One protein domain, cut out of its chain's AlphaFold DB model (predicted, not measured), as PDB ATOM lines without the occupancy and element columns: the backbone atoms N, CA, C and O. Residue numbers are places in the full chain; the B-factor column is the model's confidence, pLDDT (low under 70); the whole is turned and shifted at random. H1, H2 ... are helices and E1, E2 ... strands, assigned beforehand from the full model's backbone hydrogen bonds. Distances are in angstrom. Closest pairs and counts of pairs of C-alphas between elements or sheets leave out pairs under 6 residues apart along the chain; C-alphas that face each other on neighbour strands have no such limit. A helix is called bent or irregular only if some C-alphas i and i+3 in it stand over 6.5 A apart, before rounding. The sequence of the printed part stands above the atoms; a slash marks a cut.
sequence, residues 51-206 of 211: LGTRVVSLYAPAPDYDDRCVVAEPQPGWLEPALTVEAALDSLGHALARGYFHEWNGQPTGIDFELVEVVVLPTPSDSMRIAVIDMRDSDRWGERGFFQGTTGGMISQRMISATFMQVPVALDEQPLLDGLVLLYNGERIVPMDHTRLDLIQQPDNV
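AT A GLANCE: This is residues 51 to 206 of the 211 residues of an uncharacterized protein of Rhodothermaceae bacterium (UniProt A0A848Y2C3). A three-stranded twisted sheet, built on the long hairpin of E5 and E6 with the shorter E7 beside E6, has two helices, H1 and H3, side by side over one face. H3 runs between this sheet and a small hairpin of E2 and E3 that packs on its other side; the short strands E1 and E4 lie together by the beginning of H1, and the last 22 residues, 185 to 206, run without a named element past the E7 edge. The printed part has 156 residues with three named helices and seven named strands, in the order E1 E2 E3 E4 H1 E5 E6 H2 H3 E7. The larger sheet has the order E5, E6, E7 and is mixed; the class is mixed, helices and strands. The whole is compact, with a radius of gyration of the C-alphas of 14.8 A, and spans 43 by 31 by 28 A.

IN THESE COORDINATES: E1, residues 51 to 54, begins at C-alpha 51 (-30.015, 58.743, 93.963). E2 is residues 61 to 66, E3 residues 69 to 71 and E4 residues 82 to 84. H1 follows at once, residues 85 to 101, 22.1 A from first to last C-alpha; it is neither bent nor irregular, but only just: C-alphas 98 and 101 are 6.2 A apart. E5, residues 112 to 122, covers 30.4 A from C-alpha 112 at (-17.279, 77.634, 100.624), and E6, residues 127 to 136, covers 28.7 A. H2, residues 141 to 146, is also only just neither bent nor irregular, with C-alphas 143 and 146 at 6.2 A. H3, residues 149 to 165, covers 23.8 A. E7, residues 179 to 184, is 16.7 A long and ends at C-alpha 184 (-8.049, 74.567, 97.406).

HOW THE PARTS SIT: In the sheet, E5 and E6 form an antiparallel hairpin, with N 119 and O 130 within hydrogen-bond range at 2.8 A. E6, the inner strand, is parallel to E7 at 16 degrees, with N 181 and O 131 at 2.8 A. The sheet is twisted, its C-alphas lying up to 4.2 A off the best plane. H1 and H3 lie on the same face, two layers, helices over one face of a sheet. H1 has a height over the sheet of 8.0 A and runs slantwise to the strands, at 38 degrees to E6 on the local plane; the closest C-alphas of H1 and E5, those of Gly 93 and Phe 113, are 4.9 A apart. H3 has a height of 9.9 A and runs slantwise, at 47 degrees to E7 on the local plane; its closest C-alphas with E7 are those of Ser 161 and Leu 180, 6.9 A. H1, with residues 89 to 96 alone, touches H3, opposite ways at a shallow tilt of 30 degrees; the closest C-alphas are those of Leu 89 and Phe 164, 6.2 A. E6, H2, H3 and E7 make a strand-helix-strand unit, two parallel neighbour strands with helices between them in the chain; its crossover is right-handed. H2 and H3 touch only at the corner, about perpendicular at 90 degrees, with C-alphas of Phe 146 and Gly 152 closest at 5.5 A. The antiparallel hairpin of E2 and E3 has N 62 and O 70 at 3.0 A, and C-alphas 70 of E3 and 155 of H3 are their closest, 6.1 A. E1 and E4 pair with no named strand; their closest C-alphas, of Leu 51 and Thr 84, are 5.5 A apart. In H1, H2 and H3 every O i to N i+4 pair is within hydrogen-bond range.

THE WHOLE: The two C-alphas farthest apart are those of Gly 106 and Pro 124, 49.7 A. The printed part has no cut, and the link from H3 to E7, residues 166 to 178, is long. The mean pLDDT of the printed part is 81.4; 40 residues are under 70, among them residues 63 to 70, 73 to 82 and 190 to 199.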
ATOM      1  N   LEU A  51     -30.238  59.398  92.670       64.56
ATOM      2  CA  LEU A  51     -30.015  58.743  93.963       64.56
ATOM      3  C   LEU A  51     -31.291  58.133  94.569       64.56
ATOM      4  O   LEU A  51     -31.225  57.437  95.582       64.56
ATOM      5  N   GLY A  52     -32.460  58.421  93.986       61.41
ATOM      6  CA  GLY A  52     -33.735  58.278  94.684       61.41
ATOM      7  C   GLY A  52     -33.841  59.285  95.835       61.41
ATOM      8  O   GLY A  52     -33.057  60.223  95.933       61.41
ATOM      9  N   THR A  53     -34.822  59.119  96.718       62.53
ATOM     10  CA  THR A  53     -34.962  59.942  97.930       62.53
ATOM     11  C   THR A  53     -33.922  59.495  98.964       62.53
ATOM     12  O   THR A  53     -34.253  58.777  99.907       62.53
ATOM     13  N   ARG A  54     -32.648  59.850  98.765       70.38
ATOM     14  CA  ARG A  54     -31.553  59.486  99.676       70.38
ATOM     15  C   ARG A  54     -31.290  60.612 100.669       70.38
ATOM     16  O   ARG A  54     -31.044  61.746 100.266       70.38
ATOM     17  N   VAL A  55     -31.323  60.289 101.961       69.12
ATOM     18  CA  VAL A  55     -30.866  61.195 103.020       69.12
ATOM     19  C   VAL A  55     -29.342  61.227 102.988       69.12
ATOM     20  O   VAL A  55     -28.705  60.174 102.938       69.12
ATOM     21  N   VAL A  56     -28.772  62.427 102.998       75.81
ATOM     22  CA  VAL A  56     -27.331  62.640 103.141       75.81
ATOM     23  C   VAL A  56     -27.042  63.307 104.477       75.81
ATOM     24  O   VAL A  56     -27.867  64.050 105.014       75.81
ATOM     25  N   SER A  57     -25.873  63.017 105.025       79.06
ATOM     26  CA  SER A  57     -25.530  63.347 106.400       79.06
ATOM     27  C   SER A  57     -24.279  64.206 106.485       79.06
ATOM     28  O   SER A  57     -23.346  64.059 105.697       79.06
ATOM     29  N   LEU A  58     -24.248  65.078 107.487       80.00
ATOM     30  CA  LEU A  58     -23.032  65.770 107.885       80.00
ATOM     31  C   LEU A  58     -22.305  64.969 108.949       80.00
ATOM     32  O   LEU A  58     -22.921  64.389 109.845       80.00
ATOM     33  N   TYR A  59     -20.985  65.006 108.862       80.69
ATOM     34  CA  TYR A  59     -20.107  64.407 109.843       80.69
ATOM     35  C   TYR A  59     -19.452  65.501 110.684       80.69
ATOM     36  O   TYR A  59     -19.125  66.577 110.180       80.69
ATOM     37  N   ALA A  60     -19.270  65.222 111.972       80.94
ATOM     38  CA  ALA A  60     -18.689  66.147 112.941       80.94
ATOM     39  C   ALA A  60     -17.411  65.556 113.555       80.94
ATOM     40  O   ALA A  60     -17.238  64.332 113.530       80.94
ATOM     41  N   PRO A  61     -16.523  66.379 114.145       77.50
ATOM     42  CA  PRO A  61     -15.378  65.856 114.875       77.50
ATOM     43  C   PRO A  61     -15.868  64.978 116.028       77.50
ATOM     44  O   PRO A  61     -16.832  65.331 116.713       77.50
ATOM     45  N   ALA A  62     -15.208  63.844 116.256       77.88
ATOM     46  CA  ALA A  62     -15.507  63.038 117.431       77.88
ATOM     47  C   ALA A  62     -15.150  63.825 118.710       77.88
ATOM     48  O   ALA A  62     -14.081  64.439 118.759       77.88
ATOM     49  N   PRO A  63     -16.015  63.834 119.744       66.50
ATOM     50  CA  PRO A  63     -15.748  64.565 120.984       66.50
ATOM     51  C   PRO A  63     -14.510  64.028 121.720       66.50
ATOM     52  O   PRO A  63     -13.757  64.816 122.285       66.50
ATOM     53  N   ASP A  64     -14.269  62.716 121.625       68.88
ATOM     54  CA  ASP A  64     -13.124  62.011 122.205       68.88
ATOM     55  C   ASP A  64     -12.252  61.405 121.094       68.88
ATOM     56  O   ASP A  64     -12.071  60.189 121.017       68.88
ATOM     57  N   TYR A  65     -11.769  62.242 120.167       69.25
ATOM     58  CA  TYR A  65     -10.979  61.732 119.049       69.25
ATOM     59  C   TYR A  65      -9.615  61.180 119.497       69.25
ATOM     60  O   TYR A  65      -8.912  61.776 120.316       69.25
ATOM     61  N   ASP A  66      -9.212  60.062 118.898       67.31
ATOM     62  CA  ASP A  66      -7.850  59.527 118.942       67.31
ATOM     63  C   ASP A  66      -7.354  59.237 117.512       67.31
ATOM     64  O   ASP A  66      -8.068  59.452 116.530       67.31
ATOM     65  N   ASP A  67      -6.124  58.743 117.360       61.97
ATOM     66  CA  ASP A  67      -5.537  58.471 116.038       61.97
ATOM     67  C   ASP A  67      -6.381  57.496 115.178       61.97
ATOM     68  O   ASP A  67      -6.299  57.496 113.940       61.97
ATOM     69  N   ARG A  68      -7.217  56.672 115.822       60.91
ATOM     70  CA  ARG A  68      -8.074  55.652 115.205       60.91
ATOM     71  C   ARG A  68      -9.495  56.143 114.957       60.91
ATOM     72  O   ARG A  68     -10.182  55.541 114.140       60.91
ATOM     73  N   CYS A  69      -9.924  57.213 115.615       66.25
ATOM     74  CA  CYS A  69     -11.322  57.612 115.694       66.25
ATOM     75  C   CYS A  69     -11.420  59.139 115.647       66.25
ATOM     76  O   CYS A  69     -11.188  59.800 116.648       66.25
ATOM     77  N   VAL A  70     -11.702  59.725 114.480       68.19
ATOM     78  CA  VAL A  70     -11.594  61.193 114.304       68.19
ATOM     79  C   VAL A  70     -12.924  61.862 113.989       68.19
ATOM     80  O   VAL A  70     -13.103  63.050 114.259       68.19
ATOM     81  N   VAL A  71     -13.874  61.106 113.452       72.06
ATOM     82  CA  VAL A  71     -15.152  61.628 112.978       72.06
ATOM     83  C   VAL A  71     -16.280  60.849 113.646       72.06
ATOM     84  O   VAL A  71     -16.254  59.621 113.649       72.06
ATOM     85  N   ALA A  72     -17.244  61.554 114.237       73.56
ATOM     86  CA  ALA A  72     -18.424  60.953 114.857       73.56
ATOM     87  C   ALA A  72     -19.372  60.356 113.806       73.56
ATOM     88  O   ALA A  72     -19.328  60.741 112.634       73.56
ATOM     89  N   GLU A  73     -20.262  59.459 114.237       66.19
ATOM     90  CA  GLU A  73     -21.348  58.974 113.385       66.19
ATOM     91  C   GLU A  73     -22.182  60.135 112.816       66.19
ATOM     92  O   GLU A  73     -22.390  61.155 113.490       66.19
ATOM     93  N   PRO A  74     -22.688  59.978 111.582       66.12
ATOM     94  CA  PRO A  74     -23.577  60.953 110.981       66.12
ATOM     95  C   PRO A  74     -24.836  61.103 111.835       66.12
ATOM     96  O   PRO A  74     -25.532  60.129 112.120       66.12
ATOM     97  N   GLN A  75     -25.175  62.331 112.223       60.38
ATOM     98  CA  GLN A  75     -26.432  62.554 112.927       60.38
ATOM     99  C   GLN A  75     -27.615  62.438 111.946       60.38
ATOM    100  O   GLN A  75     -27.582  63.044 110.872       60.38
ATOM    101  N   PRO A  76     -28.682  61.695 112.288       54.38
ATOM    102  CA  PRO A  76     -29.822  61.529 111.397       54.38
ATOM    103  C   PRO A  76     -30.590  62.852 111.245       54.38
ATOM    104  O   PRO A  76     -31.107  63.388 112.223       54.38
ATOM    105  N   GLY A  77     -30.690  63.363 110.010       54.00
ATOM    106  CA  GLY A  77     -31.656  64.415 109.647       54.00
ATOM    107  C   GLY A  77     -31.107  65.775 109.205       54.00
ATOM    108  O   GLY A  77     -31.810  66.769 109.356       54.00
ATOM    109  N   TRP A  78     -29.886  65.865 108.677       59.47
ATOM    110  CA  TRP A  78     -29.274  67.180 108.428       59.47
ATOM    111  C   TRP A  78     -29.580  67.798 107.065       59.47
ATOM    112  O   TRP A  78     -29.451  69.014 106.926       59.47
ATOM    113  N   LEU A  79     -29.995  67.011 106.071       62.66
ATOM    114  CA  LEU A  79     -30.212  67.512 104.716       62.66
ATOM    115  C   LEU A  79     -31.430  66.870 104.053       62.66
ATOM    116  O   LEU A  79     -31.699  65.679 104.219       62.66
ATOM    117  N   GLU A  80     -32.157  67.695 103.298       68.62
ATOM    118  CA  GLU A  80     -33.280  67.254 102.475       68.62
ATOM    119  C   GLU A  80     -32.816  66.194 101.465       68.62
ATOM    120  O   GLU A  80     -31.690  66.275 100.961       68.62
ATOM    121  N   PRO A  81     -33.665  65.205 101.135       65.69
ATOM    122  CA  PRO A  81     -33.300  64.183 100.174       65.69
ATOM    123  C   PRO A  81     -32.924  64.778  98.817       65.69
ATOM    124  O   PRO A  81     -33.697  65.522  98.207       65.69
ATOM    125  N   ALA A  82     -31.751  64.407  98.317       67.69
ATOM    126  CA  ALA A  82     -31.268  64.872  97.027       67.69
ATOM    127  C   ALA A  82     -31.645  63.884  95.923       67.69
ATOM    128  O   ALA A  82     -31.402  62.687  96.033       67.69
ATOM    129  N   LEU A  83     -32.208  64.399  94.828       73.62
ATOM    130  CA  LEU A  83     -32.604  63.578  93.681       73.62
ATOM    131  C   LEU A  83     -31.435  63.252  92.741       73.62
ATOM    132  O   LEU A  83     -31.584  62.368  91.905       73.62
ATOM    133  N   THR A  84     -30.304  63.957  92.858       86.75
ATOM    134  CA  THR A  84     -29.097  63.784  92.028       86.75
ATOM    135  C   THR A  84     -27.838  63.852  92.886       86.75
ATOM    136  O   THR A  84     -27.863  64.469  93.956       86.75
ATOM    137  N   VAL A  85     -26.745  63.245  92.416       88.12
ATOM    138  CA  VAL A  85     -25.429  63.311  93.075       88.12
ATOM    139  C   VAL A  85     -24.957  64.755  93.201       88.12
ATOM    140  O   VAL A  85     -24.543  65.172  94.277       88.12
ATOM    141  N   GLU A  86     -25.087  65.552  92.148       90.88
ATOM    142  CA  GLU A  86     -24.629  66.939  92.132       90.88
ATOM    143  C   GLU A  86     -25.378  67.795  93.156       90.88
ATOM    144  O   GLU A  86     -24.747  68.506  93.934       90.88
ATOM    145  N   ALA A  87     -26.708  67.676  93.226       88.50
ATOM    146  CA  ALA A  87     -27.501  68.391  94.227       88.50
ATOM    147  C   ALA A  87     -27.173  67.944  95.661       88.50
ATOM    148  O   ALA A  87     -27.210  68.758  96.588       88.50
ATOM    149  N   ALA A  88     -26.848  66.660  95.849       89.25
ATOM    150  CA  ALA A  88     -26.410  66.135  97.136       89.25
ATOM    151  C   ALA A  88     -25.075  66.760  97.554       89.25
ATOM    152  O   ALA A  88     -24.969  67.281  98.661       89.25
ATOM    153  N   LEU A  89     -24.082  66.749  96.660       92.75
ATOM    154  CA  LEU A  89     -22.757  67.317  96.911       92.75
ATOM    155  C   LEU A  89     -22.824  68.825  97.156       92.75
ATOM    156  O   LEU A  89     -22.192  69.306  98.091       92.75
ATOM    157  N   ASP A  90     -23.630  69.554  96.389       91.69
ATOM    158  CA  ASP A  90     -23.848  70.988  96.597       91.69
ATOM    159  C   ASP A  90     -24.458  71.266  97.981       91.69
ATOM    160  O   ASP A  90     -23.952  72.086  98.751       91.69
ATOM    161  N   SER A  91     -25.493  70.511  98.362       89.69
ATOM    162  CA  SER A  91     -26.131  70.635  99.681       89.69
ATOM    163  C   SER A  91     -25.167  70.304 100.824       89.69
ATOM    164  O   SER A  91     -25.142  71.005 101.840       89.69
ATOM    165  N   LEU A  92     -24.353  69.259 100.652       91.69
ATOM    166  CA  LEU A  92     -23.315  68.852 101.599       91.69
ATOM    167  C   LEU A  92     -22.237  69.925 101.744       91.69
ATOM    168  O   LEU A  92     -21.865  70.244 102.871       91.69
ATOM    169  N   GLY A  93     -21.787  70.521 100.640       93.25
ATOM    170  CA  GLY A  93     -20.791  71.591 100.639       93.25
ATOM    171  C   GLY A  93     -21.262  72.813 101.417       93.25
ATOM    172  O   GLY A  93     -20.602  73.230 102.370       93.25
ATOM    173  N   HIS A  94     -22.462  73.309 101.108       91.88
ATOM    174  CA  HIS A  94     -23.067  74.430 101.830       91.88
ATOM    175  C   HIS A  94     -23.238  74.142 103.322       91.88
ATOM    176  O   HIS A  94     -23.044  75.017 104.172       91.88
ATOM    177  N   ALA A  95     -23.652  72.928 103.671       89.94
ATOM    178  CA  ALA A  95     -23.890  72.571 105.057       89.94
ATOM    179  C   ALA A  95     -22.588  72.336 105.835       89.94
ATOM    180  O   ALA A  95     -22.501  72.755 106.989       89.94
ATOM    181  N   LEU A  96     -21.552  71.782 105.202       91.62
ATOM    182  CA  LEU A  96     -20.212  71.665 105.775       91.62
ATOM    183  C   LEU A  96     -19.575  73.044 105.995       91.62
ATOM    184  O   LEU A  96     -19.030  73.303 107.072       91.62
ATOM    185  N   ALA A  97     -19.710  73.944 105.016       93.69
ATOM    186  CA  ALA A  97     -19.286  75.335 105.123       93.69
ATOM    187  C   ALA A  97     -19.970  76.031 106.305       93.69
ATOM    188  O   ALA A  97     -19.293  76.564 107.176       93.69
ATOM    189  N   ARG A  98     -21.305  75.959 106.403       91.38
ATOM    190  CA  ARG A  98     -22.070  76.588 107.497       91.38
ATOM    191  C   ARG A  98     -21.876  75.933 108.862       91.38
ATOM    192  O   ARG A  98     -22.018  76.610 109.872       91.38
ATOM    193  N   GLY A  99     -21.630  74.629 108.902       88.25
ATOM    194  CA  GLY A  99     -21.517  73.873 110.144       88.25
ATOM    195  C   GLY A  99     -20.133  74.013 110.761       88.25
ATOM    196  O   GLY A  99     -19.991  74.546 111.858       88.25
ATOM    197  N   TYR A 100     -19.108  73.559 110.041       89.69
ATOM    198  CA  TYR A 100     -17.757  73.460 110.585       89.69
ATOM    199  C   TYR A 100     -16.858  74.626 110.184       89.69
ATOM    200  O   TYR A 100     -16.156  75.169 111.032       89.69
ATOM    201  N   PHE A 101     -16.891  75.040 108.916       93.00
ATOM    202  CA  PHE A 101     -15.936  76.028 108.415       93.00
ATOM    203  C   PHE A 101     -16.376  77.483 108.597       93.00
ATOM    204  O   PHE A 101     -15.569  78.369 108.350       93.00
ATOM    205  N   HIS A 102     -17.610  77.752 109.033       93.25
ATOM    206  CA  HIS A 102     -18.216  79.090 108.991       93.25
ATOM    207  C   HIS A 102     -17.489  80.133 109.840       93.25
ATOM    208  O   HIS A 102     -17.486  81.315 109.493       93.25
ATOM    209  N   GLU A 103     -16.881  79.698 110.941       93.12
ATOM    210  CA  GLU A 103     -16.221  80.556 111.910       93.12
ATOM    211  C   GLU A 103     -14.930  79.911 112.416       93.12
ATOM    212  O   GLU A 103     -14.877  78.716 112.701       93.12
ATOM    213  N   TRP A 104     -13.893  80.728 112.577       89.31
ATOM    214  CA  TRP A 104     -12.673  80.364 113.283       89.31
ATOM    215  C   TRP A 104     -12.351  81.430 114.329       89.31
ATOM    216  O   TRP A 104     -12.220  82.609 114.002       89.31
ATOM    217  N   ASN A 105     -12.218  81.030 115.598       88.44
ATOM    218  CA  ASN A 105     -11.936  81.934 116.722       88.44
ATOM    219  C   ASN A 105     -12.863  83.170 116.786       88.44
ATOM    220  O   ASN A 105     -12.399  84.284 117.041       88.44
ATOM    221  N   GLY A 106     -14.168  82.999 116.550       89.00
ATOM    222  CA  GLY A 106     -15.123  84.113 116.582       89.00
ATOM    223  C   GLY A 106     -15.141  84.979 115.320       89.00
ATOM    224  O   GLY A 106     -15.794  86.022 115.318       89.00
ATOM    225  N   GLN A 107     -14.393  84.613 114.271       91.25
ATOM    226  CA  GLN A 107     -14.346  85.361 113.015       91.25
ATOM    227  C   GLN A 107     -14.938  84.548 111.861       91.25
ATOM    228  O   GLN A 107     -14.548  83.392 111.678       91.25
ATOM    229  N   PRO A 108     -15.840  85.136 111.053       94.06
ATOM    230  CA  PRO A 108     -16.370  84.465 109.878       94.06
ATOM    231  C   PRO A 108     -15.255  84.247 108.855       94.06
ATOM    232  O   PRO A 108     -14.455  85.150 108.601       94.06
ATOM    233  N   THR A 109     -15.211  83.061 108.257       94.06
ATOM    234  CA  THR A 109     -14.108  82.676 107.360       94.06
ATOM    235  C   THR A 109     -14.420  82.891 105.882       94.06
ATOM    236  O   THR A 109     -13.507  83.034 105.077       94.06
ATOM    237  N   GLY A 110     -15.702  82.895 105.506       93.56
ATOM    238  CA  GLY A 110     -16.121  82.968 104.103       93.56
ATOM    239  C   GLY A 110     -15.751  81.739 103.265       93.56
ATOM    240  O   GLY A 110     -15.809  81.818 102.041       93.56
ATOM    241  N   ILE A 111     -15.366  80.629 103.905       96.25
ATOM    242  CA  ILE A 111     -15.066  79.369 103.221       96.25
ATOM    243  C   ILE A 111     -16.338  78.802 102.590       96.25
ATOM    244  O   ILE A 111     -17.382  78.744 103.243       96.25
ATOM    245  N   ASP A 112     -16.218  78.324 101.356       96.69
ATOM    246  CA  ASP A 112     -17.279  77.634 100.624       96.69
ATOM    247  C   ASP A 112     -16.733  76.421  99.853       96.69
ATOM    248  O   ASP A 112     -15.521  76.297  99.650       96.69
ATOM    249  N   PHE A 113     -17.614  75.520  99.423       96.81
ATOM    250  CA  PHE A 113     -17.263  74.339  98.635       96.81
ATOM    251  C   PHE A 113     -18.032  74.323  97.319       96.81
ATOM    252  O   PHE A 113     -19.257  74.277  97.304       96.81
ATOM    253  N   GLU A 114     -17.299  74.285  96.212       96.62
ATOM    254  CA  GLU A 114     -17.862  74.274  94.867       96.62
ATOM    255  C   GLU A 114     -17.606  72.920  94.200       96.62
ATOM    256  O   GLU A 114     -16.464  72.462  94.103       96.62
ATOM    257  N   LEU A 115     -18.663  72.279  93.698       96.12
ATOM    258  CA  LEU A 115     -18.513  71.111  92.836       96.12
ATOM    259  C   LEU A 115     -17.932  71.544  91.485       96.12
ATOM    260  O   LEU A 115     -18.554  72.301  90.743       96.12
ATOM    261  N   VAL A 116     -16.759  71.017  91.144       95.88
ATOM    262  CA  VAL A 116     -16.107  71.283  89.856       95.88
ATOM    263  C   VAL A 116     -16.562  70.275  88.807       95.88
ATOM    264  O   VAL A 116     -16.916  70.659  87.693       95.88
ATOM    265  N   GLU A 117     -16.528  68.985  89.146       93.44
ATOM    266  CA  GLU A 117     -16.845  67.900  88.215       93.44
ATOM    267  C   GLU A 117     -17.189  66.604  88.963       93.44
ATOM    268  O   GLU A 117     -16.629  66.325  90.024       93.44
ATOM    269  N   VAL A 118     -18.065  65.785  88.372       93.19
ATOM    270  CA  VAL A 118     -18.236  64.369  88.724       93.19
ATOM    271  C   VAL A 118     -17.785  63.531  87.534       93.19
ATOM    272  O   VAL A 118     -18.317  63.653  86.432       93.19
ATOM    273  N   VAL A 119     -16.794  62.675  87.756       91.94
ATOM    274  CA  VAL A 119     -16.258  61.748  86.761       91.94
ATOM    275  C   VAL A 119     -16.781  60.352  87.068       91.94
ATOM    276  O   VAL A 119     -16.538  59.815  88.148       91.94
ATOM    277  N   VAL A 120     -17.466  59.747  86.098       90.25
ATOM    278  CA  VAL A 120     -17.944  58.363  86.188       90.25
ATOM    279  C   VAL A 120     -17.026  57.464  85.369       90.25
ATOM    280  O   VAL A 120     -16.900  57.624  84.153       90.25
ATOM    281  N   LEU A 121     -16.371  56.516  86.035       85.75
ATOM    282  CA  LEU A 121     -15.451  55.567  85.419       85.75
ATOM    283  C   LEU A 121     -16.097  54.179  85.353       85.75
ATOM    284  O   LEU A 121     -16.473  53.640  86.393       85.75
ATOM    285  N   PRO A 122     -16.209  53.556  84.171       83.94
ATOM    286  CA  PRO A 122     -16.694  52.185  84.086       83.94
ATOM    287  C   PRO A 122     -15.652  51.218  84.670       83.94
ATOM    288  O   PRO A 122     -14.484  51.258  84.277       83.94
ATOM    289  N   THR A 123     -16.066  50.314  85.560       81.31
ATOM    290  CA  THR A 123     -15.235  49.186  86.019       81.31
ATOM    291  C   THR A 123     -15.904  47.847  85.694       81.31
ATOM    292  O   THR A 123     -17.088  47.817  85.357       81.31
ATOM    293  N   PRO A 124     -15.175  46.714  85.770       76.88
ATOM    294  CA  PRO A 124     -15.749  45.396  85.497       76.88
ATOM    295  C   PRO A 124     -16.905  44.998  86.427       76.88
ATOM    296  O   PRO A 124     -17.706  44.144  86.055       76.88
ATOM    297  N   SER A 125     -16.960  45.569  87.633       73.06
ATOM    298  CA  SER A 125     -17.938  45.239  88.675       73.06
ATOM    299  C   SER A 125     -19.049  46.278  88.814       73.06
ATOM    300  O   SER A 125     -20.191  45.888  89.032       73.06
ATOM    301  N   ASP A 126     -18.727  47.567  88.682       78.31
ATOM    302  CA  ASP A 126     -19.694  48.674  88.740       78.31
ATOM    303  C   ASP A 126     -19.093  49.976  88.168       78.31
ATOM    304  O   ASP A 126     -17.895  50.058  87.901       78.31
ATOM    305  N   SER A 127     -19.880  51.026  87.971       84.62
ATOM    306  CA  SER A 127     -19.343  52.366  87.704       84.62
ATOM    307  C   SER A 127     -18.847  53.028  88.993       84.62
ATOM    308  O   SER A 127     -19.591  53.090  89.963       84.62
ATOM    309  N   MET A 128     -17.626  53.568  88.981       87.31
ATOM    310  CA  MET A 128     -17.086  54.375  90.080       87.31
ATOM    311  C   MET A 128     -17.372  55.859  89.860       87.31
ATOM    312  O   MET A 128     -17.121  56.377  88.767       87.31
ATOM    313  N   ARG A 129     -17.816  56.560  90.902       90.81
ATOM    314  CA  ARG A 129     -18.016  58.014  90.911       90.81
ATOM    315  C   ARG A 129     -16.887  58.707  91.657       90.81
ATOM    316  O   ARG A 129     -16.667  58.454  92.841       90.81
ATOM    317  N   ILE A 130     -16.200  59.622  90.983       91.38
ATOM    318  CA  ILE A 130     -15.166  60.469  91.579       91.38
ATOM    319  C   ILE A 130     -15.605  61.922  91.465       91.38
ATOM    320  O   ILE A 130     -15.802  62.410  90.353       91.38
ATOM    321  N   ALA A 131     -15.723  62.629  92.587       94.69
ATOM    322  CA  ALA A 131     -15.999  64.063  92.567       94.69
ATOM    323  C   ALA A 131     -14.720  64.883  92.721       94.69
ATOM    324  O   ALA A 131     -13.811  64.527  93.477       94.69
ATOM    325  N   VAL A 132     -14.685  66.017  92.032       94.75
ATOM    326  CA  VAL A 132     -13.688  67.070  92.200       94.75
ATOM    327  C   VAL A 132     -14.389  68.254  92.842       94.75
ATOM    328  O   VAL A 132     -15.321  68.812  92.262       94.75
ATOM    329  N   ILE A 133     -13.950  68.629  94.037       95.75
ATOM    330  CA  ILE A 133     -14.557  69.698  94.832       95.75
ATOM    331  C   ILE A 133     -13.486  70.728  95.140       95.75
ATOM    332  O   ILE A 133     -12.379  70.369  95.532       95.75
ATOM    333  N   ASP A 134     -13.807  72.001  94.958       96.19
ATOM    334  CA  ASP A 134     -12.917  73.112  95.262       96.19
ATOM    335  C   ASP A 134     -13.353  73.817  96.543       96.19
ATOM    336  O   ASP A 134     -14.466  74.331  96.639       96.19
ATOM    337  N   MET A 135     -12.460  73.849  97.528       95.69
ATOM    338  CA  MET A 135     -12.617  74.663  98.723       95.69
ATOM    339  C   MET A 135     -12.196  76.099  98.398       95.69
ATOM    340  O   MET A 135     -11.008  76.408  98.259       95.69
ATOM    341  N   ARG A 136     -13.182  76.986  98.276       96.56
ATOM    342  CA  ARG A 136     -12.993  78.422  98.061       96.56
ATOM    343  C   ARG A 136     -12.716  79.095  99.398       96.56
ATOM    344  O   ARG A 136     -13.528  79.027 100.311       96.56
ATOM    345  N   ASP A 137     -11.572  79.754  99.507       94.31
ATOM    346  CA  ASP A 137     -11.110  80.388 100.738       94.31
ATOM    347  C   ASP A 137     -10.163  81.550 100.417       94.31
ATOM    348  O   ASP A 137      -8.933  81.420 100.454       94.31
ATOM    349  N   SER A 138     -10.737  82.702 100.058       90.50
ATOM    350  CA  SER A 138      -9.973  83.873  99.602       90.50
ATOM    351  C   SER A 138      -8.999  84.412 100.650       90.50
ATOM    352  O   SER A 138      -7.927  84.909 100.299       90.50
ATOM    353  N   ASP A 139      -9.345  84.289 101.931       92.00
ATOM    354  CA  ASP A 139      -8.576  84.850 103.047       92.00
ATOM    355  C   ASP A 139      -7.593  83.848 103.674       92.00
ATOM    356  O   ASP A 139      -6.777  84.207 104.539       92.00
ATOM    357  N   ARG A 140      -7.611  82.610 103.173       90.50
ATOM    358  CA  ARG A 140      -6.777  81.478 103.587       90.50
ATOM    359  C   ARG A 140      -6.979  81.060 105.044       90.50
ATOM    360  O   ARG A 140      -6.019  80.738 105.751       90.50
ATOM    361  N   TRP A 141      -8.225  81.089 105.510       92.06
ATOM    362  CA  TRP A 141      -8.609  80.648 106.855       92.06
ATOM    363  C   TRP A 141      -8.458  79.144 107.061       92.06
ATOM    364  O   TRP A 141      -8.035  78.715 108.131       92.06
ATOM    365  N   GLY A 142      -8.743  78.354 106.033       88.75
ATOM    366  CA  GLY A 142      -8.531  76.918 105.961       88.75
ATOM    367  C   GLY A 142      -7.121  76.560 106.395       88.75
ATOM    368  O   GLY A 142      -6.945  75.866 107.390       88.75
ATOM    369  N   GLU A 143      -6.110  77.085 105.708       87.19
ATOM    370  CA  GLU A 143      -4.711  76.775 106.022       87.19
ATOM    371  C   GLU A 143      -4.277  77.259 107.410       87.19
ATOM    372  O   GLU A 143      -3.508  76.587 108.094       87.19
ATOM    373  N   ARG A 144      -4.734  78.447 107.825       86.56
ATOM    374  CA  ARG A 144      -4.278  79.084 109.072       86.56
ATOM    375  C   ARG A 144      -4.991  78.576 110.318       86.56
ATOM    376  O   ARG A 144      -4.445  78.727 111.408       86.56
ATOM    377  N   GLY A 145      -6.201  78.054 110.166       87.06
ATOM    378  CA  GLY A 145      -7.043  77.608 111.268       87.06
ATOM    379  C   GLY A 145      -7.287  76.111 111.222       87.06
ATOM    380  O   GLY A 145      -6.762  75.360 112.039       87.06
ATOM    381  N   PHE A 146      -8.059  75.670 110.235       88.62
ATOM    382  CA  PHE A 146      -8.593  74.311 110.193       88.62
ATOM    383  C   PHE A 146      -7.544  73.246 109.874       88.62
ATOM    384  O   PHE A 146      -7.524  72.196 110.506       88.62
ATOM    385  N   PHE A 147      -6.638  73.523 108.939       87.44
ATOM    386  CA  PHE A 147      -5.567  72.604 108.548       87.44
ATOM    387  C   PHE A 147      -4.260  72.843 109.317       87.44
ATOM    388  O   PHE A 147      -3.207  72.325 108.941       87.44
ATOM    389  N   GLN A 148      -4.300  73.616 110.407       83.94
ATOM    390  CA  GLN A 148      -3.105  73.900 111.189       83.94
ATOM    391  C   GLN A 148      -2.671  72.676 112.013       83.94
ATOM    392  O   GLN A 148      -3.387  72.198 112.895       83.94
ATOM    393  N   GLY A 149      -1.441  72.218 111.768       81.19
ATOM    394  CA  GLY A 149      -0.828  71.097 112.480       81.19
ATOM    395  C   GLY A 149      -1.445  69.736 112.138       81.19
ATOM    396  O   GLY A 149      -2.466  69.636 111.462       81.19
ATOM    397  N   THR A 150      -0.817  68.672 112.640       79.06
ATOM    398  CA  THR A 150      -1.193  67.275 112.365       79.06
ATOM    399  C   THR A 150      -2.664  66.990 112.658       79.06
ATOM    400  O   THR A 150      -3.376  66.420 111.837       79.06
ATOM    401  N   THR A 151      -3.129  67.404 113.836       81.81
ATOM    402  CA  THR A 151      -4.473  67.085 114.319       81.81
ATOM    403  C   THR A 151      -5.556  67.857 113.573       81.81
ATOM    404  O   THR A 151      -6.519  67.247 113.116       81.81
ATOM    405  N   GLY A 152      -5.388  69.174 113.400       83.69
ATOM    406  CA  GLY A 152      -6.346  70.003 112.663       83.69
ATOM    407  C   GLY A 152      -6.464  69.555 111.209       83.69
ATOM    408  O   GLY A 152      -7.569  69.301 110.723       83.69
ATOM    409  N   GLY A 153      -5.321  69.340 110.552       84.44
ATOM    410  CA  GLY A 153      -5.270  68.820 109.189       84.44
ATOM    411  C   GLY A 153      -5.983  67.479 109.038       84.44
ATOM    412  O   GLY A 153      -6.824  67.327 108.151       84.44
ATOM    413  N   MET A 154      -5.709  66.527 109.932       83.44
ATOM    414  CA  MET A 154      -6.348  65.210 109.922       83.44
ATOM    415  C   MET A 154      -7.866  65.291 110.148       83.44
ATOM    416  O   MET A 154      -8.612  64.630 109.425       83.44
ATOM    417  N   ILE A 155      -8.329  66.081 111.125       84.69
ATOM    418  CA  ILE A 155      -9.763  66.264 111.409       84.69
ATOM    419  C   ILE A 155     -10.464  66.863 110.191       84.69
ATOM    420  O   ILE A 155     -11.438  66.293 109.699       84.69
ATOM    421  N   SER A 156      -9.938  67.970 109.668       88.50
ATOM    422  CA  SER A 156     -10.523  68.683 108.532       88.50
ATOM    423  C   SER A 156     -10.579  67.803 107.286       88.50
ATOM    424  O   SER A 156     -11.633  67.686 106.662       88.50
ATOM    425  N   GLN A 157      -9.482  67.105 106.970       86.75
ATOM    426  CA  GLN A 157      -9.433  66.140 105.870       86.75
ATOM    427  C   GLN A 157     -10.483  65.040 106.042       86.75
ATOM    428  O   GLN A 157     -11.260  64.788 105.123       86.75
ATOM    429  N   ARG A 158     -10.526  64.376 107.205       85.12
ATOM    430  CA  ARG A 158     -11.436  63.244 107.418       85.12
ATOM    431  C   ARG A 158     -12.897  63.675 107.400       85.12
ATOM    432  O   ARG A 158     -13.711  62.935 106.865       85.12
ATOM    433  N   MET A 159     -13.234  64.857 107.906       87.62
ATOM    434  CA  MET A 159     -14.610  65.351 107.850       87.62
ATOM    435  C   MET A 159     -15.069  65.721 106.450       87.62
ATOM    436  O   MET A 159     -16.188  65.371 106.081       87.62
ATOM    437  N   ILE A 160     -14.221  66.395 105.668       91.19
ATOM    438  CA  ILE A 160     -14.515  66.691 104.261       91.19
ATOM    439  C   ILE A 160     -14.754  65.376 103.513       91.19
ATOM    440  O   ILE A 160     -15.797  65.195 102.884       91.19
ATOM    441  N   SER A 161     -13.826  64.430 103.656       89.62
ATOM    442  CA  SER A 161     -13.901  63.105 103.045       89.62
ATOM    443  C   SER A 161     -15.158  62.333 103.462       89.62
ATOM    444  O   SER A 161     -15.895  61.871 102.595       89.62
ATOM    445  N   ALA A 162     -15.442  62.233 104.765       87.50
ATOM    446  CA  ALA A 162     -16.621  61.543 105.289       87.50
ATOM    447  C   ALA A 162     -17.921  62.151 104.752       87.50
ATOM    448  O   ALA A 162     -18.809  61.432 104.295       87.50
ATOM    449  N   THR A 163     -17.993  63.484 104.759       89.44
ATOM    450  CA  THR A 163     -19.178  64.236 104.352       89.44
ATOM    451  C   THR A 163     -19.448  64.088 102.863       89.44
ATOM    452  O   THR A 163     -20.556  63.730 102.489       89.44
ATOM    453  N   PHE A 164     -18.478  64.303 101.978       91.62
ATOM    454  CA  PHE A 164     -18.767  64.208 100.543       91.62
ATOM    455  C   PHE A 164     -18.912  62.772 100.052       91.62
ATOM    456  O   PHE A 164     -19.753  62.507  99.196       91.62
ATOM    457  N   MET A 165     -18.138  61.834 100.599       89.50
ATOM    458  CA  MET A 165     -18.229  60.438 100.172       89.50
ATOM    459  C   MET A 165     -19.409  59.697 100.803       89.50
ATOM    460  O   MET A 165     -19.767  58.639 100.293       89.50
ATOM    461  N   GLN A 166     -20.038  60.243 101.856       86.50
ATOM    462  CA  GLN A 166     -21.084  59.570 102.640       86.50
ATOM    463  C   GLN A 166     -20.623  58.168 103.051       86.50
ATOM    464  O   GLN A 166     -21.205  57.162 102.640       86.50
ATOM    465  N   VAL A 167     -19.503  58.120 103.775       78.56
ATOM    466  CA  VAL A 167     -18.812  56.868 104.106       78.56
ATOM    467  C   VAL A 167     -19.775  55.937 104.868       78.56
ATOM    468  O   VAL A 167     -20.280  56.345 105.918       78.56
ATOM    469  N   PRO A 168     -20.040  54.721 104.352       72.69
ATOM    470  CA  PRO A 168     -21.025  53.798 104.911       72.69
ATOM    471  C   PRO A 168     -20.790  53.515 106.392       72.69
ATOM    472  O   PRO A 168     -19.654  53.263 106.800       72.69
ATOM    473  N   VAL A 169     -21.863  53.504 107.182       67.12
ATOM    474  CA  VAL A 169     -21.805  53.056 108.588       67.12
ATOM    475  C   VAL A 169     -22.246  51.594 108.698       67.12
ATOM    476  O   VAL A 169     -21.774  50.863 109.569       67.12
ATOM    477  N   ALA A 170     -23.094  51.132 107.774       64.00
ATOM    478  CA  ALA A 170     -23.516  49.739 107.661       64.00
ATOM    479  C   ALA A 170     -22.934  49.054 106.409       64.00
ATOM    480  O   ALA A 170     -22.650  49.692 105.399       64.00
ATOM    481  N   LEU A 171     -22.766  47.725 106.469       63.84
ATOM    482  CA  LEU A 171     -22.162  46.922 105.390       63.84
ATOM    483  C   LEU A 171     -23.000  46.868 104.101       63.84
ATOM    484  O   LEU A 171     -22.486  46.474 103.057       63.84
ATOM    485  N   ASP A 172     -24.286  47.200 104.176       66.88
ATOM    486  CA  ASP A 172     -25.238  47.210 103.065       66.88
ATOM    487  C   ASP A 172     -25.455  48.606 102.458       66.88
ATOM    488  O   ASP A 172     -26.158  48.741 101.455       66.88
ATOM    489  N   GLU A 173     -24.818  49.640 103.011       72.19
ATOM    490  CA  GLU A 173     -24.839  50.991 102.460       72.19
ATOM    491  C   GLU A 173     -23.719  51.177 101.427       72.19
ATOM    492  O   GLU A 173     -22.557  50.844 101.657       72.19
ATOM    493  N   GLN A 174     -24.056  51.755 100.273       76.00
ATOM    494  CA  GLN A 174     -23.056  52.178  99.290       76.00
ATOM    495  C   GLN A 174     -22.649  53.631  99.541       76.00
ATOM    496  O   GLN A 174     -23.534  54.451  99.800       76.00
ATOM    497  N   PRO A 175     -21.362  53.999  99.404       85.25
ATOM    498  CA  PRO A 175     -20.952  55.394  99.484       85.25
ATOM    499  C   PRO A 175     -21.651  56.233  98.404       85.25
ATOM    500  O   PRO A 175     -22.132  55.721  97.390       85.25
ATOM    501  N   LEU A 176     -21.734  57.541  98.625       88.00
ATOM    502  CA  LEU A 176     -22.175  58.479  97.593       88.00
ATOM    503  C   LEU A 176     -21.113  58.618  96.491       88.00
ATOM    504  O   LEU A 176     -21.459  58.703  95.314       88.00
ATOM    505  N   LEU A 177     -19.835  58.617  96.882       90.31
ATOM    506  CA  LEU A 177     -18.684  58.698  95.986       90.31
ATOM    507  C   LEU A 177     -17.672  57.598  96.299       90.31
ATOM    508  O   LEU A 177     -17.351  57.356  97.460       90.31
ATOM    509  N   ASP A 178     -17.094  57.017  95.257       88.62
ATOM    510  CA  ASP A 178     -15.985  56.064  95.356       88.62
ATOM    511  C   ASP A 178     -14.628  56.766  95.456       88.62
ATOM    512  O   ASP A 178     -13.627  56.160  95.848       88.62
ATOM    513  N   GLY A 179     -14.584  58.052  95.099       90.88
ATOM    514  CA  GLY A 179     -13.413  58.878  95.318       90.88
ATOM    515  C   GLY A 179     -13.688  60.374  95.395       90.88
ATOM    516  O   GLY A 179     -14.652  60.891  94.827       90.88
ATOM    517  N   LEU A 180     -12.791  61.084  96.075       92.62
ATOM    518  CA  LEU A 180     -12.828  62.539  96.204       92.62
ATOM    519  C   LEU A 180     -11.463  63.151  95.878       92.62
ATOM    520  O   LEU A 180     -10.437  62.749  96.428       92.62
ATOM    521  N   VAL A 181     -11.465  64.168  95.022       92.06
ATOM    522  CA  VAL A 181     -10.338  65.076  94.797       92.06
ATOM    523  C   VAL A 181     -10.701  66.431  95.385       92.06
ATOM    524  O   VAL A 181     -11.649  67.067  94.929       92.06
ATOM    525  N   LEU A 182      -9.930  66.880  96.375       92.00
ATOM    526  CA  LEU A 182     -10.094  68.200  96.972       92.00
ATOM    527  C   LEU A 182      -9.088  69.180  96.358       92.00
ATOM    528  O   LEU A 182      -7.874  68.972  96.421       92.00
ATOM    529  N   LEU A 183      -9.604  70.252  95.775       92.62
ATOM    530  CA  LEU A 183      -8.842  71.433  95.397       92.62
ATOM    531  C   LEU A 183      -8.989  72.497  96.486       92.62
ATOM    532  O   LEU A 183      -9.948  72.495  97.258       92.62
ATOM    533  N   TYR A 184      -8.026  73.405  96.538       92.12
ATOM    534  CA  TYR A 184      -8.049  74.567  97.406       92.12
ATOM    535  C   TYR A 184      -7.742  75.805  96.579       92.12
ATOM    536  O   TYR A 184      -6.655  75.930  96.010       92.12
ATOM    537  N   ASN A 185      -8.719  76.704  96.480       93.88
ATOM    538  CA  ASN A 185      -8.678  77.873  95.602       93.88
ATOM    539  C   ASN A 185      -8.313  77.534  94.143       93.88
ATOM    540  O   ASN A 185      -7.604  78.283  93.472       93.88
ATOM    541  N   GLY A 186      -8.817  76.406  93.643       92.50
ATOM    542  CA  GLY A 186      -8.599  75.920  92.281       92.50
ATOM    543  C   GLY A 186      -7.266  75.203  92.066       92.50
ATOM    544  O   GLY A 186      -7.003  74.726  90.961       92.50
ATOM    545  N   GLU A 187      -6.435  75.095  93.101       89.88
ATOM    546  CA  GLU A 187      -5.137  74.433  93.048       89.88
ATOM    547  C   GLU A 187      -5.149  73.117  93.823       89.88
ATOM    548  O   GLU A 187      -5.991  72.868  94.685       89.88
ATOM    549  N   ARG A 188      -4.190  72.240  93.522       82.31
ATOM    550  CA  ARG A 188      -3.975  71.055  94.351       82.31
ATOM    551  C   ARG A 188      -3.454  71.485  95.712       82.31
ATOM    552  O   ARG A 188      -2.516  72.277  95.791       82.31
ATOM    553  N   ILE A 189      -4.000  70.887  96.762       76.38
ATOM    554  CA  ILE A 189      -3.468  71.075  98.104       76.38
ATOM    555  C   ILE A 189      -2.059  70.484  98.143       76.38
ATOM    556  O   ILE A 189      -1.853  69.301  97.865       76.38
ATOM    557  N   VAL A 190      -1.077  71.325  98.463       66.62
ATOM    558  CA  VAL A 190       0.274  70.857  98.771       66.62
ATOM    559  C   VAL A 190       0.180  70.033 100.055       66.62
ATOM    560  O   VAL A 190      -0.442  70.513 101.005       66.62
ATOM    561  N   PRO A 191       0.779  68.828 100.118       65.56
ATOM    562  CA  PRO A 191       0.774  68.026 101.332       65.56
ATOM    563  C   PRO A 191       1.204  68.865 102.536       65.56
ATOM    564  O   PRO A 191       2.321  69.383 102.578       65.56
ATOM    565  N   MET A 192       0.296  69.024 103.494       66.19
ATOM    566  CA  MET A 192       0.607  69.607 104.794       66.19
ATOM    567  C   MET A 192       1.018  68.483 105.740       66.19
ATOM    568  O   MET A 192       0.704  67.318 105.481       66.19
ATOM    569  N   ASP A 193       1.712  68.811 106.828       55.47
ATOM    570  CA  ASP A 193       2.213  67.820 107.785       55.47
ATOM    571  C   ASP A 193       1.121  66.792 108.139       55.47
ATOM    572  O   ASP A 193       0.040  67.146 108.610       55.47
ATOM    573  N   HIS A 194       1.397  65.514 107.852       59.50
ATOM    574  CA  HIS A 194       0.508  64.368 108.098       59.50
ATOM    575  C   HIS A 194      -0.862  64.364 107.387       59.50
ATOM    576  O   HIS A 194      -1.700  63.517 107.698       59.50
ATOM    577  N   THR A 195      -1.074  65.221 106.388       60.34
ATOM    578  CA  THR A 195      -2.245  65.165 105.496       60.34
ATOM    579  C   THR A 195      -1.827  64.748 104.093       60.34
ATOM    580  O   THR A 195      -0.768  65.130 103.592       60.34
ATOM    581  N   ARG A 196      -2.658  63.936 103.443       60.50
ATOM    582  CA  ARG A 196      -2.453  63.505 102.050       60.50
ATOM    583  C   ARG A 196      -3.674  63.871 101.232       60.50
ATOM    584  O   ARG A 196      -4.462  62.999 100.883       60.50
ATOM    585  N   LEU A 197      -3.872  65.172 101.038       62.56
ATOM    586  CA  LEU A 197      -4.984  65.749 100.270       62.56
ATOM    587  C   LEU A 197      -4.666  65.874  98.772       62.56
ATOM    588  O   LEU A 197      -5.536  66.193  97.971       62.56
ATOM    589  N   ASP A 198      -3.425  65.590  98.387       59.62
ATOM    590  CA  ASP A 198      -2.929  65.579  97.012       59.62
ATOM    591  C   ASP A 198      -3.357  64.335  96.212       59.62
ATOM    592  O   ASP A 198      -3.151  64.264  94.994       59.62
ATOM    593  N   LEU A 199      -3.949  63.355  96.899       65.56
ATOM    594  CA  LEU A 199      -4.389  62.074  96.362       65.56
ATOM    595  C   LEU A 199      -5.915  61.976  96.333       65.56
ATOM    596  O   LEU A 199      -6.613  62.609  97.127       65.56
ATOM    597  N   ILE A 200      -6.415  61.112  95.446       74.62
ATOM    598  CA  ILE A 200      -7.817  60.690  95.456       74.62
ATOM    599  C   ILE A 200      -8.082  60.011  96.801       74.62
ATOM    600  O   ILE A 200      -7.468  58.990  97.116       74.62
ATOM    601  N   GLN A 201      -8.973  60.594  97.594       75.75
ATOM    602  CA  GLN A 201      -9.455  59.981  98.826       75.75
ATOM    603  C   GLN A 201     -10.416  58.860  98.459       75.75
ATOM    604  O   GLN A 201     -11.209  59.035  97.540       75.75
ATOM    605  N   GLN A 202     -10.361  57.745  99.180       73.69
ATOM    606  CA  GLN A 202     -11.307  56.640  99.040       73.69
ATOM    607  C   GLN A 202     -12.056  56.437 100.369       73.69
ATOM    608  O   GLN A 202     -11.484  56.745 101.424       73.69
ATOM    609  N   PRO A 203     -13.306  55.940 100.351       67.44
ATOM    610  CA  PRO A 203     -14.131  55.809 101.555       67.44
ATOM    611  C   PRO A 203     -13.498  54.970 102.675       67.44
ATOM    612  O   PRO A 203     -13.620  55.310 103.847       67.44
ATOM    613  N   ASP A 204     -12.773  53.911 102.320       66.94
ATOM    614  CA  ASP A 204     -12.086  52.986 103.233       66.94
ATOM    615  C   ASP A 204     -10.928  53.625 104.020       66.94
ATOM    616  O   ASP A 204     -10.514  53.107 105.058       66.94
ATOM    617  N   ASN A 205     -10.435  54.780 103.572       64.94
ATOM    618  CA  ASN A 205      -9.386  55.536 104.255       64.94
ATOM    619  C   ASN A 205      -9.933  56.521 105.309       64.94
ATOM    620  O   ASN A 205      -9.158  57.263 105.922       64.94
ATOM    621  N   VAL A 206     -11.251  56.546 105.536       63.47
ATOM    622  CA  VAL A 206     -11.911  57.429 106.504       63.47
ATOM    623  C   VAL A 206     -12.362  56.630 107.726       63.47
ATOM    624  O   VAL A 206     -13.278  55.820 107.653       63.47
TER     625      VAL A 206